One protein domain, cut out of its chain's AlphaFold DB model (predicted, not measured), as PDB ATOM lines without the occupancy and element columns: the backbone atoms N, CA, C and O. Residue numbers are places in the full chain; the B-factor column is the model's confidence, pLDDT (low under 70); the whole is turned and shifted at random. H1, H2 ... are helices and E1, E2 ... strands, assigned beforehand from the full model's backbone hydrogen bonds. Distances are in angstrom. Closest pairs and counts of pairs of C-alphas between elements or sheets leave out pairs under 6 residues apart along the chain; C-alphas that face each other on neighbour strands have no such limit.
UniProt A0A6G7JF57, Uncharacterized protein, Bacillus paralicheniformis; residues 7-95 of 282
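Overview. This is residues 7 to 95 of the 282 residues of an uncharacterized protein of Bacillus paralicheniformis (UniProt A0A6G7JF57). A small curled sheet of four strands wraps partly round one helix, H1, which lies in the middle of the domain. A second helix, H2, packs on H1 away from the sheet and crosses it steeply, and a long loop of residues 20 to 33 joins E2 to E3. The printed part has 89 residues, with four named strands and then two named helices in the order E1, E2, E3, E4, H1, H2. The sheet runs E1, E2, E4, E3 and is mixed, and the class is mixed, helices and strands. The whole is compact, with a radius of gyration of the C-alphas of 12.8 A, and rounded, with spans of 33 by 29 by 25 A.

Arrangement. E1, residues 7 to 9, and E2, residues 12 to 19, form a hairpin, with N 9 and O 12 2.9 A apart, within hydrogen-bond range. E3, residues 34 to 37, and E4, residues 42 to 46, form another hairpin, with N 44 and O 35 2.8 A apart. E2 and E4 are parallel neighbours, with N 43 and O 15 2.8 A apart. The pairing of E2 is staggered: residues 12 to 14 pair with E1 and residues 15 to 19 with E4. E1 and E3 are the edge strands, and the sheet is curled like part of a barrel, the way across it turning by 108 degrees. H1, residues 52 to 69, is on one face of this sheet, an arrangement of two layers, one of strands and one of helix. Its closest C-alphas to E3 are those of Glu 61 and Ile 36, 5.4 A apart, and to E1 those of Ile 66 and Ile 9, 6.0 A apart. H2, residues 78 to 94, is not on the sheet. It touches H1 at residues 56 to 64 of H1 alone, the closest C-alphas being those of His 60 and Thr 85, 5.4 A apart. H1 and H2 run opposite ways at a steep tilt of 59 degrees. In both helices every O i to N i+4 pair is within hydrogen-bond range.

Along the chain. E1 begins at C-alpha 7, (375.239, 121.506, 340.795). E2, residues 12 to 19, is 21.6 A long, and E4, residues 42 to 46, is 12.9 A. H1 begins at C-alpha 52, (360.684, 113.864, 336.558), and is 25.6 A long. H2 is 23.9 A long and ends at C-alpha 94, (367.606, 109.580, 325.948).

Size, cuts and confidence. The two C-alphas farthest apart are those of Gly 27 and Asn 95, 40.7 A. The printed part has no cut. The link from E2 to E3 is long, with 14 residues; within it residues 23 to 24 pair antiparallel with residues 31 to 32. Mean pLDDT of the printed part is 83.4, and it is under 70 at residue 22, residues 24 to 31 and residue 39.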
ATOM      1  N   LEU A   7     375.044 121.449 342.239       89.75
ATOM      2  CA  LEU A   7     375.239 121.506 340.795       89.75
ATOM      3  C   LEU A   7     376.290 122.572 340.480       89.75
ATOM      4  O   LEU A   7     376.433 123.528 341.228       89.75
ATOM      5  N   THR A   8     377.062 122.417 339.407       84.25
ATOM      6  CA  THR A   8     378.069 123.412 339.008       84.25
ATOM      7  C   THR A   8     377.677 124.089 337.703       84.25
ATOM      8  O   THR A   8     377.491 123.402 336.700       84.25
ATOM      9  N   ILE A   9     377.623 125.421 337.703       84.50
ATOM     10  CA  ILE A   9     377.392 126.262 336.521       84.50
ATOM     11  C   ILE A   9     378.648 127.100 336.318       84.50
ATOM     12  O   ILE A   9     379.080 127.767 337.246       84.50
ATOM     13  N   ASN A  10     379.270 127.045 335.138       80.25
ATOM     14  CA  ASN A  10     380.504 127.796 334.854       80.25
ATOM     15  C   ASN A  10     381.620 127.592 335.914       80.25
ATOM     16  O   ASN A  10     382.299 128.524 336.327       80.25
ATOM     17  N   SER A  11     381.792 126.354 336.397       76.62
ATOM     18  CA  SER A  11     382.699 125.995 337.511       76.62
ATOM     19  C   SER A  11     382.361 126.613 338.880       76.62
ATOM     20  O   SER A  11     383.098 126.402 339.842       76.62
ATOM     21  N   ILE A  12     381.233 127.311 339.002       74.88
ATOM     22  CA  ILE A  12     380.713 127.868 340.251       74.88
ATOM     23  C   ILE A  12     379.744 126.848 340.872       74.88
ATOM     24  O   ILE A  12     378.832 126.377 340.184       74.88
ATOM     25  N   PRO A  13     379.929 126.452 342.143       85.38
ATOM     26  CA  PRO A  13     379.039 125.512 342.809       85.38
ATOM     27  C   PRO A  13     377.762 126.203 343.303       85.38
ATOM     28  O   PRO A  13     377.824 127.157 344.068       85.38
ATOM     29  N   TYR A  14     376.614 125.650 342.935       88.25
ATOM     30  CA  TYR A  14     375.287 126.018 343.414       88.25
ATOM     31  C   TYR A  14     374.756 124.938 344.354       88.25
ATOM     32  O   TYR A  14     374.918 123.739 344.103       88.25
ATOM     33  N   LYS A  15     374.109 125.358 345.440       91.38
ATOM     34  CA  LYS A  15     373.355 124.489 346.347       91.38
ATOM     35  C   LYS A  15     371.935 124.338 345.822       91.38
ATOM     36  O   LYS A  15     371.291 125.333 345.508       91.38
ATOM     37  N   VAL A  16     371.442 123.109 345.766       92.00
ATOM     38  CA  VAL A  16     370.055 122.826 345.395       92.00
ATOM     39  C   VAL A  16     369.251 122.640 346.675       92.00
ATOM     40  O   VAL A  16     369.548 121.757 347.481       92.00
ATOM     41  N   LEU A  17     368.254 123.495 346.879       88.88
ATOM     42  CA  LEU A  17     367.411 123.529 348.066       88.88
ATOM     43  C   LEU A  17     366.005 123.047 347.709       88.88
ATOM     44  O   LEU A  17     365.366 123.574 346.804       88.88
ATOM     45  N   LEU A  18     365.519 122.053 348.448       87.12
ATOM     46  CA  LEU A  18     364.141 121.577 348.354       87.12
ATOM     47  C   LEU A  18     363.270 122.363 349.334       87.12
ATOM     48  O   LEU A  18     363.393 122.177 350.548       87.12
ATOM     49  N   VAL A  19     362.395 123.218 348.813       85.19
ATOM     50  CA  VAL A  19     361.566 124.129 349.615       85.19
ATOM     51  C   VAL A  19     360.141 123.583 349.725       85.19
ATOM     52  O   VAL A  19     359.608 123.023 348.770       85.19
ATOM     53  N   ASP A  20     359.542 123.687 350.912       78.31
ATOM     54  CA  ASP A  20     358.145 123.308 351.139       78.31
ATOM     55  C   ASP A  20     357.200 124.383 350.582       78.31
ATOM     56  O   ASP A  20     357.397 125.570 350.836       78.31
ATOM     57  N   GLY A  21     356.159 123.967 349.856       72.75
ATOM     58  CA  GLY A  21     355.195 124.879 349.242       72.75
ATOM     59  C   GLY A  21     355.714 125.570 347.980       72.75
ATOM     60  O   GLY A  21     356.694 125.148 347.365       72.75
ATOM     61  N   PHE A  22     355.006 126.611 347.556       69.62
ATOM     62  CA  PHE A  22     355.357 127.386 346.371       69.62
ATOM     63  C   PHE A  22     356.276 128.557 346.716       69.62
ATOM     64  O   PHE A  22     356.194 129.112 347.810       69.62
ATOM     65  N   ILE A  23     357.128 128.935 345.767       71.06
ATOM     66  CA  ILE A  23     358.041 130.068 345.901       71.06
ATOM     67  C   ILE A  23     357.264 131.322 345.488       71.06
ATOM     68  O   ILE A  23     356.701 131.380 344.392       71.06
ATOM     69  N   GLU A  24     357.163 132.288 346.402       60.91
ATOM     70  CA  GLU A  24     356.473 133.556 346.153       60.91
ATOM     71  C   GLU A  24     357.326 134.444 345.238       60.91
ATOM     72  O   GLU A  24     358.484 134.721 345.543       60.91
ATOM     73  N   GLU A  25     356.753 134.920 344.128       58.62
ATOM     74  CA  GLU A  25     357.376 135.979 343.327       58.62
ATOM     75  C   GLU A  25     357.436 137.290 344.120       58.62
ATOM     76  O   GLU A  25     356.419 137.725 344.676       58.62
ATOM     77  N   ASP A  26     358.580 137.978 344.060       51.72
ATOM     78  CA  ASP A  26     358.786 139.318 344.614       51.72
ATOM     79  C   ASP A  26     357.694 140.307 344.137       51.72
ATOM     80  O   ASP A  26     357.777 140.946 343.085       51.72
ATOM     81  N   GLY A  27     356.636 140.451 344.940       51.09
ATOM     82  CA  GLY A  27     355.651 141.531 344.861       51.09
ATOM     83  C   GLY A  27     354.494 141.390 343.862       51.09
ATOM     84  O   GLY A  27     353.751 142.361 343.710       51.09
ATOM     85  N   LYS A  28     354.290 140.242 343.193       46.12
ATOM     86  CA  LYS A  28     353.187 140.073 342.209       46.12
ATOM     87  C   LYS A  28     352.207 138.926 342.467       46.12
ATOM     88  O   LYS A  28     351.264 138.769 341.694       46.12
ATOM     89  N   GLY A  29     352.369 138.164 343.549       48.69
ATOM     90  CA  GLY A  29     351.451 137.064 343.885       48.69
ATOM     91  C   GLY A  29     351.483 135.904 342.881       48.69
ATOM     92  O   GLY A  29     350.550 135.104 342.841       48.69
ATOM     93  N   GLY A  30     352.535 135.833 342.060       54.16
ATOM     94  CA  GLY A  30     352.841 134.685 341.221       54.16
ATOM     95  C   GLY A  30     353.366 133.532 342.070       54.16
ATOM     96  O   GLY A  30     354.077 133.730 343.055       54.16
ATOM     97  N   VAL A  31     352.975 132.325 341.686       62.75
ATOM     98  CA  VAL A  31     353.323 131.078 342.358       62.75
ATOM     99  C   VAL A  31     354.326 130.357 341.457       62.75
ATOM    100  O   VAL A  31     353.941 129.890 340.385       62.75
ATOM    101  N   GLN A  32     355.597 130.286 341.858       73.81
ATOM    102  CA  GLN A  32     356.647 129.599 341.098       73.81
ATOM    103  C   GLN A  32     357.072 128.293 341.788       73.81
ATOM    104  O   GLN A  32     356.971 128.128 343.005       73.81
ATOM    105  N   LEU A  33     357.499 127.317 340.985       79.44
ATOM    106  CA  LEU A  33     357.920 125.988 341.452       79.44
ATOM    107  C   LEU A  33     359.443 125.812 341.475       79.44
ATOM    108  O   LEU A  33     359.932 124.828 342.035       79.44
ATOM    109  N   GLY A  34     360.172 126.749 340.882       84.06
ATOM    110  CA  GLY A  34     361.619 126.847 340.915       84.06
ATOM    111  C   GLY A  34     362.026 128.310 340.910       84.06
ATOM    112  O   GLY A  34     361.252 129.153 340.464       84.06
ATOM    113  N   ASP A  35     363.197 128.583 341.467       85.75
ATOM    114  CA  ASP A  35     363.851 129.882 341.368       85.75
ATOM    115  C   ASP A  35     365.364 129.680 341.457       85.75
ATOM    116  O   ASP A  35     365.859 128.805 342.184       85.75
ATOM    117  N   ILE A  36     366.116 130.500 340.735       85.94
ATOM    118  CA  ILE A  36     367.562 130.580 340.867       85.94
ATOM    119  C   ILE A  36     367.945 131.931 341.435       85.94
ATOM    120  O   ILE A  36     367.640 132.987 340.890       85.94
ATOM    121  N   ASN A  37     368.751 131.883 342.489       81.88
ATOM    122  CA  ASN A  37     369.413 133.048 343.026       81.88
ATOM    123  C   ASN A  37     370.918 132.974 342.713       81.88
ATOM    124  O   ASN A  37     371.676 132.327 343.451       81.88
ATOM    125  N   PRO A  38     371.386 133.643 341.637       71.25
ATOM    126  CA  PRO A  38     372.800 133.678 341.274       71.25
ATOM    127  C   PRO A  38     373.696 134.232 342.385       71.25
ATOM    128  O   PRO A  38     374.832 133.791 342.538       71.25
ATOM    129  N   TRP A  39     373.176 135.157 343.194       67.31
ATOM    130  CA  TRP A  39     373.910 135.849 344.256       67.31
ATOM    131  C   TRP A  39     374.186 134.949 345.457       67.31
ATOM    132  O   TRP A  39     375.288 134.951 346.003       67.31
ATOM    133  N   ARG A  40     373.184 134.160 345.860       72.50
ATOM    134  CA  ARG A  40     373.287 133.201 346.971       72.50
ATOM    135  C   ARG A  40     373.873 131.859 346.538       72.50
ATOM    136  O   ARG A  40     374.178 131.036 347.396       72.50
ATOM    137  N   GLN A  41     374.051 131.654 345.230       82.12
ATOM    138  CA  GLN A  41     374.423 130.367 344.635       82.12
ATOM    139  C   GLN A  41     373.450 129.264 345.069       82.12
ATOM    140  O   GLN A  41     373.842 128.153 345.428       82.12
ATOM    141  N   GLU A  42     372.164 129.599 345.077       89.31
ATOM    142  CA  GLU A  42     371.084 128.731 345.529       89.31
ATOM    143  C   GLU A  42     370.106 128.530 344.375       89.31
ATOM    144  O   GLU A  42     369.692 129.488 343.727       89.31
ATOM    145  N   ILE A  43     369.757 127.274 344.115       90.94
ATOM    146  CA  ILE A  43     368.669 126.896 343.218       90.94
ATOM    147  C   ILE A  43     367.597 126.267 344.089       90.94
ATOM    148  O   ILE A  43     367.843 125.251 344.743       90.94
ATOM    149  N   GLN A  44     366.430 126.881 344.127       90.19
ATOM    150  CA  GLN A  44     365.297 126.407 344.895       90.19
ATOM    151  C   GLN A  44     364.379 125.603 343.983       90.19
ATOM    152  O   GLN A  44     364.077 126.010 342.866       90.19
ATOM    153  N   VAL A  45     363.946 124.440 344.460       88.25
ATOM    154  CA  VAL A  45     362.950 123.603 343.790       88.25
ATOM    155  C   VAL A  45     361.880 123.251 344.810       88.25
ATOM    156  O   VAL A  45     362.181 122.749 345.896       88.25
ATOM    157  N   SER A  46     360.626 123.511 344.468       85.44
ATOM    158  CA  SER A  46     359.489 123.176 345.317       85.44
ATOM    159  C   SER A  46     359.336 121.660 345.459       85.44
ATOM    160  O   SER A  46     359.407 120.917 344.476       85.44
ATOM    161  N   LYS A  47     359.051 121.188 346.678       83.81
ATOM    162  CA  LYS A  47     358.709 119.781 346.945       83.81
ATOM    163  C   LYS A  47     357.366 119.357 346.342       83.81
ATOM    164  O   LYS A  47     357.124 118.156 346.213       83.81
ATOM    165  N   GLU A  48     356.524 120.310 345.938       82.00
ATOM    166  CA  GLU A  48     355.294 120.034 345.184       82.00
ATOM    167  C   GLU A  48     355.613 119.441 343.804       82.00
ATOM    168  O   GLU A  48     354.865 118.619 343.269       82.00
ATOM    169  N   ALA A  49     356.769 119.794 343.231       77.75
ATOM    170  CA  ALA A  49     357.254 119.169 342.018       77.75
ATOM    171  C   ALA A  49     357.843 117.788 342.332       77.75
ATOM    172  O   ALA A  49     358.904 117.657 342.940       77.75
ATOM    173  N   GLN A  50     357.164 116.732 341.878       77.38
ATOM    174  CA  GLN A  50     357.589 115.355 342.124       77.38
ATOM    175  C   GLN A  50     358.213 114.690 340.891       77.38
ATOM    176  O   GLN A  50     357.849 114.940 339.740       77.38
ATOM    177  N   GLY A  51     359.158 113.783 341.149       82.62
ATOM    178  CA  GLY A  51     359.724 112.890 340.140       82.62
ATOM    179  C   GLY A  51     360.442 113.619 339.003       82.62
ATOM    180  O   GLY A  51     361.331 114.434 339.232       82.62
ATOM    181  N   GLU A  52     360.077 113.287 337.765       85.50
ATOM    182  CA  GLU A  52     360.684 113.864 336.558       85.50
ATOM    183  C   GLU A  52     360.440 115.367 336.413       85.50
ATOM    184  O   GLU A  52     361.252 116.078 335.822       85.50
ATOM    185  N   TYR A  53     359.328 115.862 336.953       85.44
ATOM    186  CA  TYR A  53     358.984 117.272 336.846       85.44
ATOM    187  C   TYR A  53     359.941 118.148 337.664       85.44
ATOM    188  O   TYR A  53     360.410 119.172 337.171       85.44
ATOM    189  N   ALA A  54     360.346 117.674 338.844       87.31
ATOM    190  CA  ALA A  54     361.350 118.328 339.683       87.31
ATOM    191  C   ALA A  54     362.713 118.446 338.976       87.31
ATOM    192  O   ALA A  54     363.393 119.463 339.072       87.31
ATOM    193  N   ALA A  55     363.102 117.410 338.223       90.00
ATOM    194  CA  ALA A  55     364.346 117.413 337.457       90.00
ATOM    195  C   ALA A  55     364.308 118.408 336.285       90.00
ATOM    196  O   ALA A  55     365.320 119.040 335.988       90.00
ATOM    197  N   LYS A  56     363.146 118.575 335.640       91.31
ATOM    198  CA  LYS A  56     362.945 119.600 334.604       91.31
ATOM    199  C   LYS A  56     363.030 121.007 335.177       91.31
ATOM    200  O   LYS A  56     363.692 121.835 334.570       91.31
ATOM    201  N   ILE A  57     362.416 121.257 336.334       90.81
ATOM    202  CA  ILE A  57     362.507 122.555 337.016       90.81
ATOM    203  C   ILE A  57     363.960 122.861 337.382       90.81
ATOM    204  O   ILE A  57     364.471 123.909 337.020       90.81
ATOM    205  N   LEU A  58     364.681 121.910 337.985       92.94
ATOM    206  CA  LEU A  58     366.102 122.104 338.285       92.94
ATOM    207  C   LEU A  58     366.923 122.451 337.031       92.94
ATOM    208  O   LEU A  58     367.805 123.306 337.084       92.94
ATOM    209  N   LEU A  59     366.655 121.785 335.903       94.75
ATOM    210  CA  LEU A  59     367.329 122.087 334.642       94.75
ATOM    211  C   LEU A  59     366.945 123.470 334.097       94.75
ATOM    212  O   LEU A  59     367.813 124.157 333.568       94.75
ATOM    213  N   HIS A  60     365.682 123.870 334.236       94.94
ATOM    214  CA  HIS A  60     365.175 125.183 333.837       94.94
ATOM    215  C   HIS A  60     365.932 126.301 334.559       94.94
ATOM    216  O   HIS A  60     366.565 127.141 333.918       94.94
ATOM    217  N   GLU A  61     365.999 126.210 335.885       94.44
ATOM    218  CA  GLU A  61     366.749 127.147 336.721       94.44
ATOM    219  C   GLU A  61     368.248 127.140 336.400       94.44
ATOM    220  O   GLU A  61     368.896 128.184 336.294       94.44
ATOM    221  N   ALA A  62     368.823 125.958 336.163       94.50
ATOM    222  CA  ALA A  62     370.221 125.853 335.769       94.50
ATOM    223  C   ALA A  62     370.494 126.526 334.414       94.50
ATOM    224  O   ALA A  62     371.558 127.117 334.241       94.50
ATOM    225  N   ILE A  63     369.560 126.478 333.459       95.06
ATOM    226  CA  ILE A  63     369.697 127.165 332.169       95.06
ATOM    227  C   ILE A  63     369.629 128.684 332.359       95.06
ATOM    228  O   ILE A  63     370.466 129.375 331.777       95.06
ATOM    229  N   HIS A  64     368.733 129.205 333.205       92.81
ATOM    230  CA  HIS A  64     368.751 130.624 333.583       92.81
ATOM    231  C   HIS A  64     370.120 131.042 334.136       92.81
ATOM    232  O   HIS A  64     370.690 132.051 333.704       92.81
ATOM    233  N   GLY A  65     370.686 130.228 335.033       88.94
ATOM    234  CA  GLY A  65     372.025 130.434 335.583       88.94
ATOM    235  C   GLY A  65     373.117 130.405 334.515       88.94
ATOM    236  O   GLY A  65     373.922 131.328 334.446       88.94
ATOM    237  N   ILE A  66     373.123 129.396 333.636       91.56
ATOM    238  CA  ILE A  66     374.090 129.288 332.532       91.56
ATOM    239  C   ILE A  66     374.023 130.541 331.657       91.56
ATOM    240  O   ILE A  66     375.041 131.187 331.428       91.56
ATOM    241  N   LEU A  67     372.837 130.923 331.188       89.50
ATOM    242  CA  LEU A  67     372.695 132.080 330.309       89.50
ATOM    243  C   LEU A  67     373.150 133.371 330.995       89.50
ATOM    244  O   LEU A  67     373.804 134.194 330.356       89.50
ATOM    245  N   SER A  68     372.874 133.534 332.290       84.56
ATOM    246  CA  SER A  68     373.339 134.699 333.043       84.56
ATOM    247  C   SER A  68     374.860 134.721 333.222       84.56
ATOM    248  O   SER A  68     375.478 135.772 333.044       84.56
ATOM    249  N   GLU A  69     375.484 133.588 333.548       81.31
ATOM    250  CA  GLU A  69     376.936 133.502 333.758       81.31
ATOM    251  C   GLU A  69     377.723 133.788 332.472       81.31
ATOM    252  O   GLU A  69     378.768 134.440 332.503       81.31
ATOM    253  N   TYR A  70     377.183 133.377 331.322       82.38
ATOM    254  CA  TYR A  70     377.769 133.655 330.009       82.38
ATOM    255  C   TYR A  70     377.372 135.024 329.421       82.38
ATOM    256  O   TYR A  70     377.818 135.363 328.327       82.38
ATOM    257  N   GLY A  71     376.579 135.840 330.128       79.75
ATOM    258  CA  GLY A  71     376.180 137.178 329.666       79.75
ATOM    259  C   GLY A  71     375.210 137.167 328.478       79.75
ATOM    260  O   GLY A  71     375.273 138.033 327.607       79.75
ATOM    261  N   LEU A  72     374.347 136.151 328.409       84.62
ATOM    262  CA  LEU A  72     373.361 135.931 327.351       84.62
ATOM    263  C   LEU A  72     371.956 136.378 327.789       84.62
ATOM    264  O   LEU A  72     370.959 135.705 327.518       84.62
ATOM    265  N   GLU A  73     371.834 137.535 328.452       81.00
ATOM    266  CA  GLU A  73     370.576 137.955 329.087       81.00
ATOM    267  C   GLU A  73     369.423 138.176 328.093       81.00
ATOM    268  O   GLU A  73     368.262 138.029 328.459       81.00
ATOM    269  N   ARG A  74     369.701 138.475 326.815       76.31
ATOM    270  CA  ARG A  74     368.634 138.650 325.803       76.31
ATOM    271  C   ARG A  74     367.842 137.377 325.536       76.31
ATOM    272  O   ARG A  74     366.642 137.442 325.272       76.31
ATOM    273  N   ILE A  75     368.520 136.236 325.560       87.81
ATOM    274  CA  ILE A  75     367.883 134.934 325.370       87.81
ATOM    275  C   ILE A  75     367.510 134.294 326.709       87.81
ATOM    276  O   ILE A  75     366.863 133.255 326.722       87.81
ATOM    277  N   ASN A  76     367.867 134.934 327.826       88.19
ATOM    278  CA  ASN A  76     367.512 134.512 329.173       88.19
ATOM    279  C   ASN A  76     366.086 134.952 329.538       88.19
ATOM    280  O   ASN A  76     365.867 135.761 330.436       88.19
ATOM    281  N   ASN A  77     365.112 134.473 328.769       89.06
ATOM    282  CA  ASN A  77     363.692 134.700 328.997       89.06
ATOM    283  C   ASN A  77     362.965 133.355 329.107       89.06
ATOM    284  O   ASN A  77     363.375 132.378 328.479       89.06
ATOM    285  N   GLU A  78     361.851 133.338 329.837       87.62
ATOM    286  CA  GLU A  78     361.043 132.141 330.111       87.62
ATOM    287  C   GLU A  78     360.758 131.275 328.885       87.62
ATOM    288  O   GLU A  78     360.840 130.046 328.929       87.62
ATOM    289  N   LYS A  79     360.447 131.905 327.746       89.06
ATOM    290  CA  LYS A  79     360.108 131.194 326.510       89.06
ATOM    291  C   LYS A  79     361.307 130.414 325.979       89.06
ATOM    292  O   LYS A  79     361.177 129.238 325.635       89.06
ATOM    293  N   THR A  80     362.463 131.065 325.886       90.94
ATOM    294  CA  THR A  80     363.690 130.426 325.408       90.94
ATOM    295  C   THR A  80     364.178 129.375 326.396       90.94
ATOM    296  O   THR A  80     364.499 128.262 325.979       90.94
ATOM    297  N   VAL A  81     364.175 129.681 327.693       92.31
ATOM    298  CA  VAL A  81     364.616 128.738 328.725       92.31
ATOM    299  C   VAL A  81     363.718 127.507 328.770       92.31
ATOM    300  O   VAL A  81     364.228 126.388 328.774       92.31
ATOM    301  N   SER A  82     362.398 127.667 328.666       90.06
ATOM    302  CA  SER A  82     361.462 126.540 328.566       90.06
ATOM    303  C   SER A  82     361.744 125.644 327.357       90.06
ATOM    304  O   SER A  82     361.763 124.418 327.484       90.06
ATOM    305  N   ALA A  83     362.008 126.237 326.186       92.12
ATOM    306  CA  ALA A  83     362.327 125.486 324.972       92.12
ATOM    307  C   ALA A  83     363.649 124.711 325.103       92.12
ATOM    308  O   ALA A  83     363.708 123.522 324.783       92.12
ATOM    309  N   LEU A  84     364.692 125.361 325.628       94.88
ATOM    310  CA  LEU A  84     365.984 124.730 325.895       94.88
ATOM    311  C   LEU A  84     365.856 123.621 326.940       94.88
ATOM    312  O   LEU A  84     366.418 122.547 326.753       94.88
ATOM    313  N   THR A  85     365.070 123.835 327.995       94.69
ATOM    314  CA  THR A  85     364.812 122.833 329.037       94.69
ATOM    315  C   THR A  85     364.187 121.582 328.443       94.69
ATOM    316  O   THR A  85     364.664 120.482 328.704       94.69
ATOM    317  N   ALA A  86     363.150 121.728 327.615       90.31
ATOM    318  CA  ALA A  86     362.500 120.591 326.976       90.31
ATOM    319  C   ALA A  86     363.477 119.806 326.086       90.31
ATOM    320  O   ALA A  86     363.581 118.586 326.226       90.31
ATOM    321  N   GLY A  87     364.222 120.507 325.225       93.38
ATOM    322  CA  GLY A  87     365.183 119.888 324.311       93.38
ATOM    323  C   GLY A  87     366.351 119.214 325.033       93.38
ATOM    324  O   GLY A  87     366.658 118.054 324.763       93.38
ATOM    325  N   PHE A  88     366.981 119.903 325.987       95.19
ATOM    326  CA  PHE A  88     368.102 119.348 326.743       95.19
ATOM    327  C   PHE A  88     367.674 118.226 327.677       95.19
ATOM    328  O   PHE A  88     368.395 117.238 327.777       95.19
ATOM    329  N   TYR A  89     366.519 118.334 328.335       93.75
ATOM    330  CA  TYR A  89     366.031 117.261 329.197       93.75
ATOM    331  C   TYR A  89     365.826 115.973 328.401       93.75
ATOM    332  O   TYR A  89     366.298 114.917 328.819       93.75
ATOM    333  N   ASP A  90     365.165 116.062 327.244       93.19
ATOM    334  CA  ASP A  90     364.945 114.901 326.384       93.19
ATOM    335  C   ASP A  90     366.270 114.333 325.864       93.19
ATOM    336  O   ASP A  90     366.528 113.138 326.008       93.19
ATOM    337  N   PHE A  91     367.173 115.190 325.376       94.56
ATOM    338  CA  PHE A  91     368.497 114.777 324.910       94.56
ATOM    339  C   PHE A  91     369.312 114.070 326.006       94.56
ATOM    340  O   PHE A  91     369.826 112.977 325.779       94.56
ATOM    341  N   ILE A  92     369.396 114.654 327.205       92.88
ATOM    342  CA  ILE A  92     370.151 114.095 328.337       92.88
ATOM    343  C   ILE A  92     369.537 112.776 328.808       92.88
ATOM    344  O   ILE A  92     370.265 111.851 329.157       92.88
ATOM    345  N   LYS A  93     368.205 112.677 328.832       88.81
ATOM    346  CA  LYS A  93     367.502 111.476 329.292       88.81
ATOM    347  C   LYS A  93     367.626 110.312 328.307       88.81
ATOM    348  O   LYS A  93     367.642 109.159 328.733       88.81
ATOM    349  N   THR A  94     367.662 110.600 327.008       91.88
ATOM    350  CA  THR A  94     367.606 109.580 325.948       91.88
ATOM    351  C   THR A  94     368.977 109.105 325.471       91.88
ATOM    352  O   THR A  94     369.062 108.013 324.909       91.88
ATOM    353  N   ASN A  95     370.043 109.876 325.701       92.50
ATOM    354  CA  ASN A  95     371.384 109.577 325.193       92.50
ATOM    355  C   ASN A  95     372.364 109.184 326.307       92.50
ATOM    356  O   ASN A  95     372.304 109.696 327.424       92.50
TER     357      ASN A  95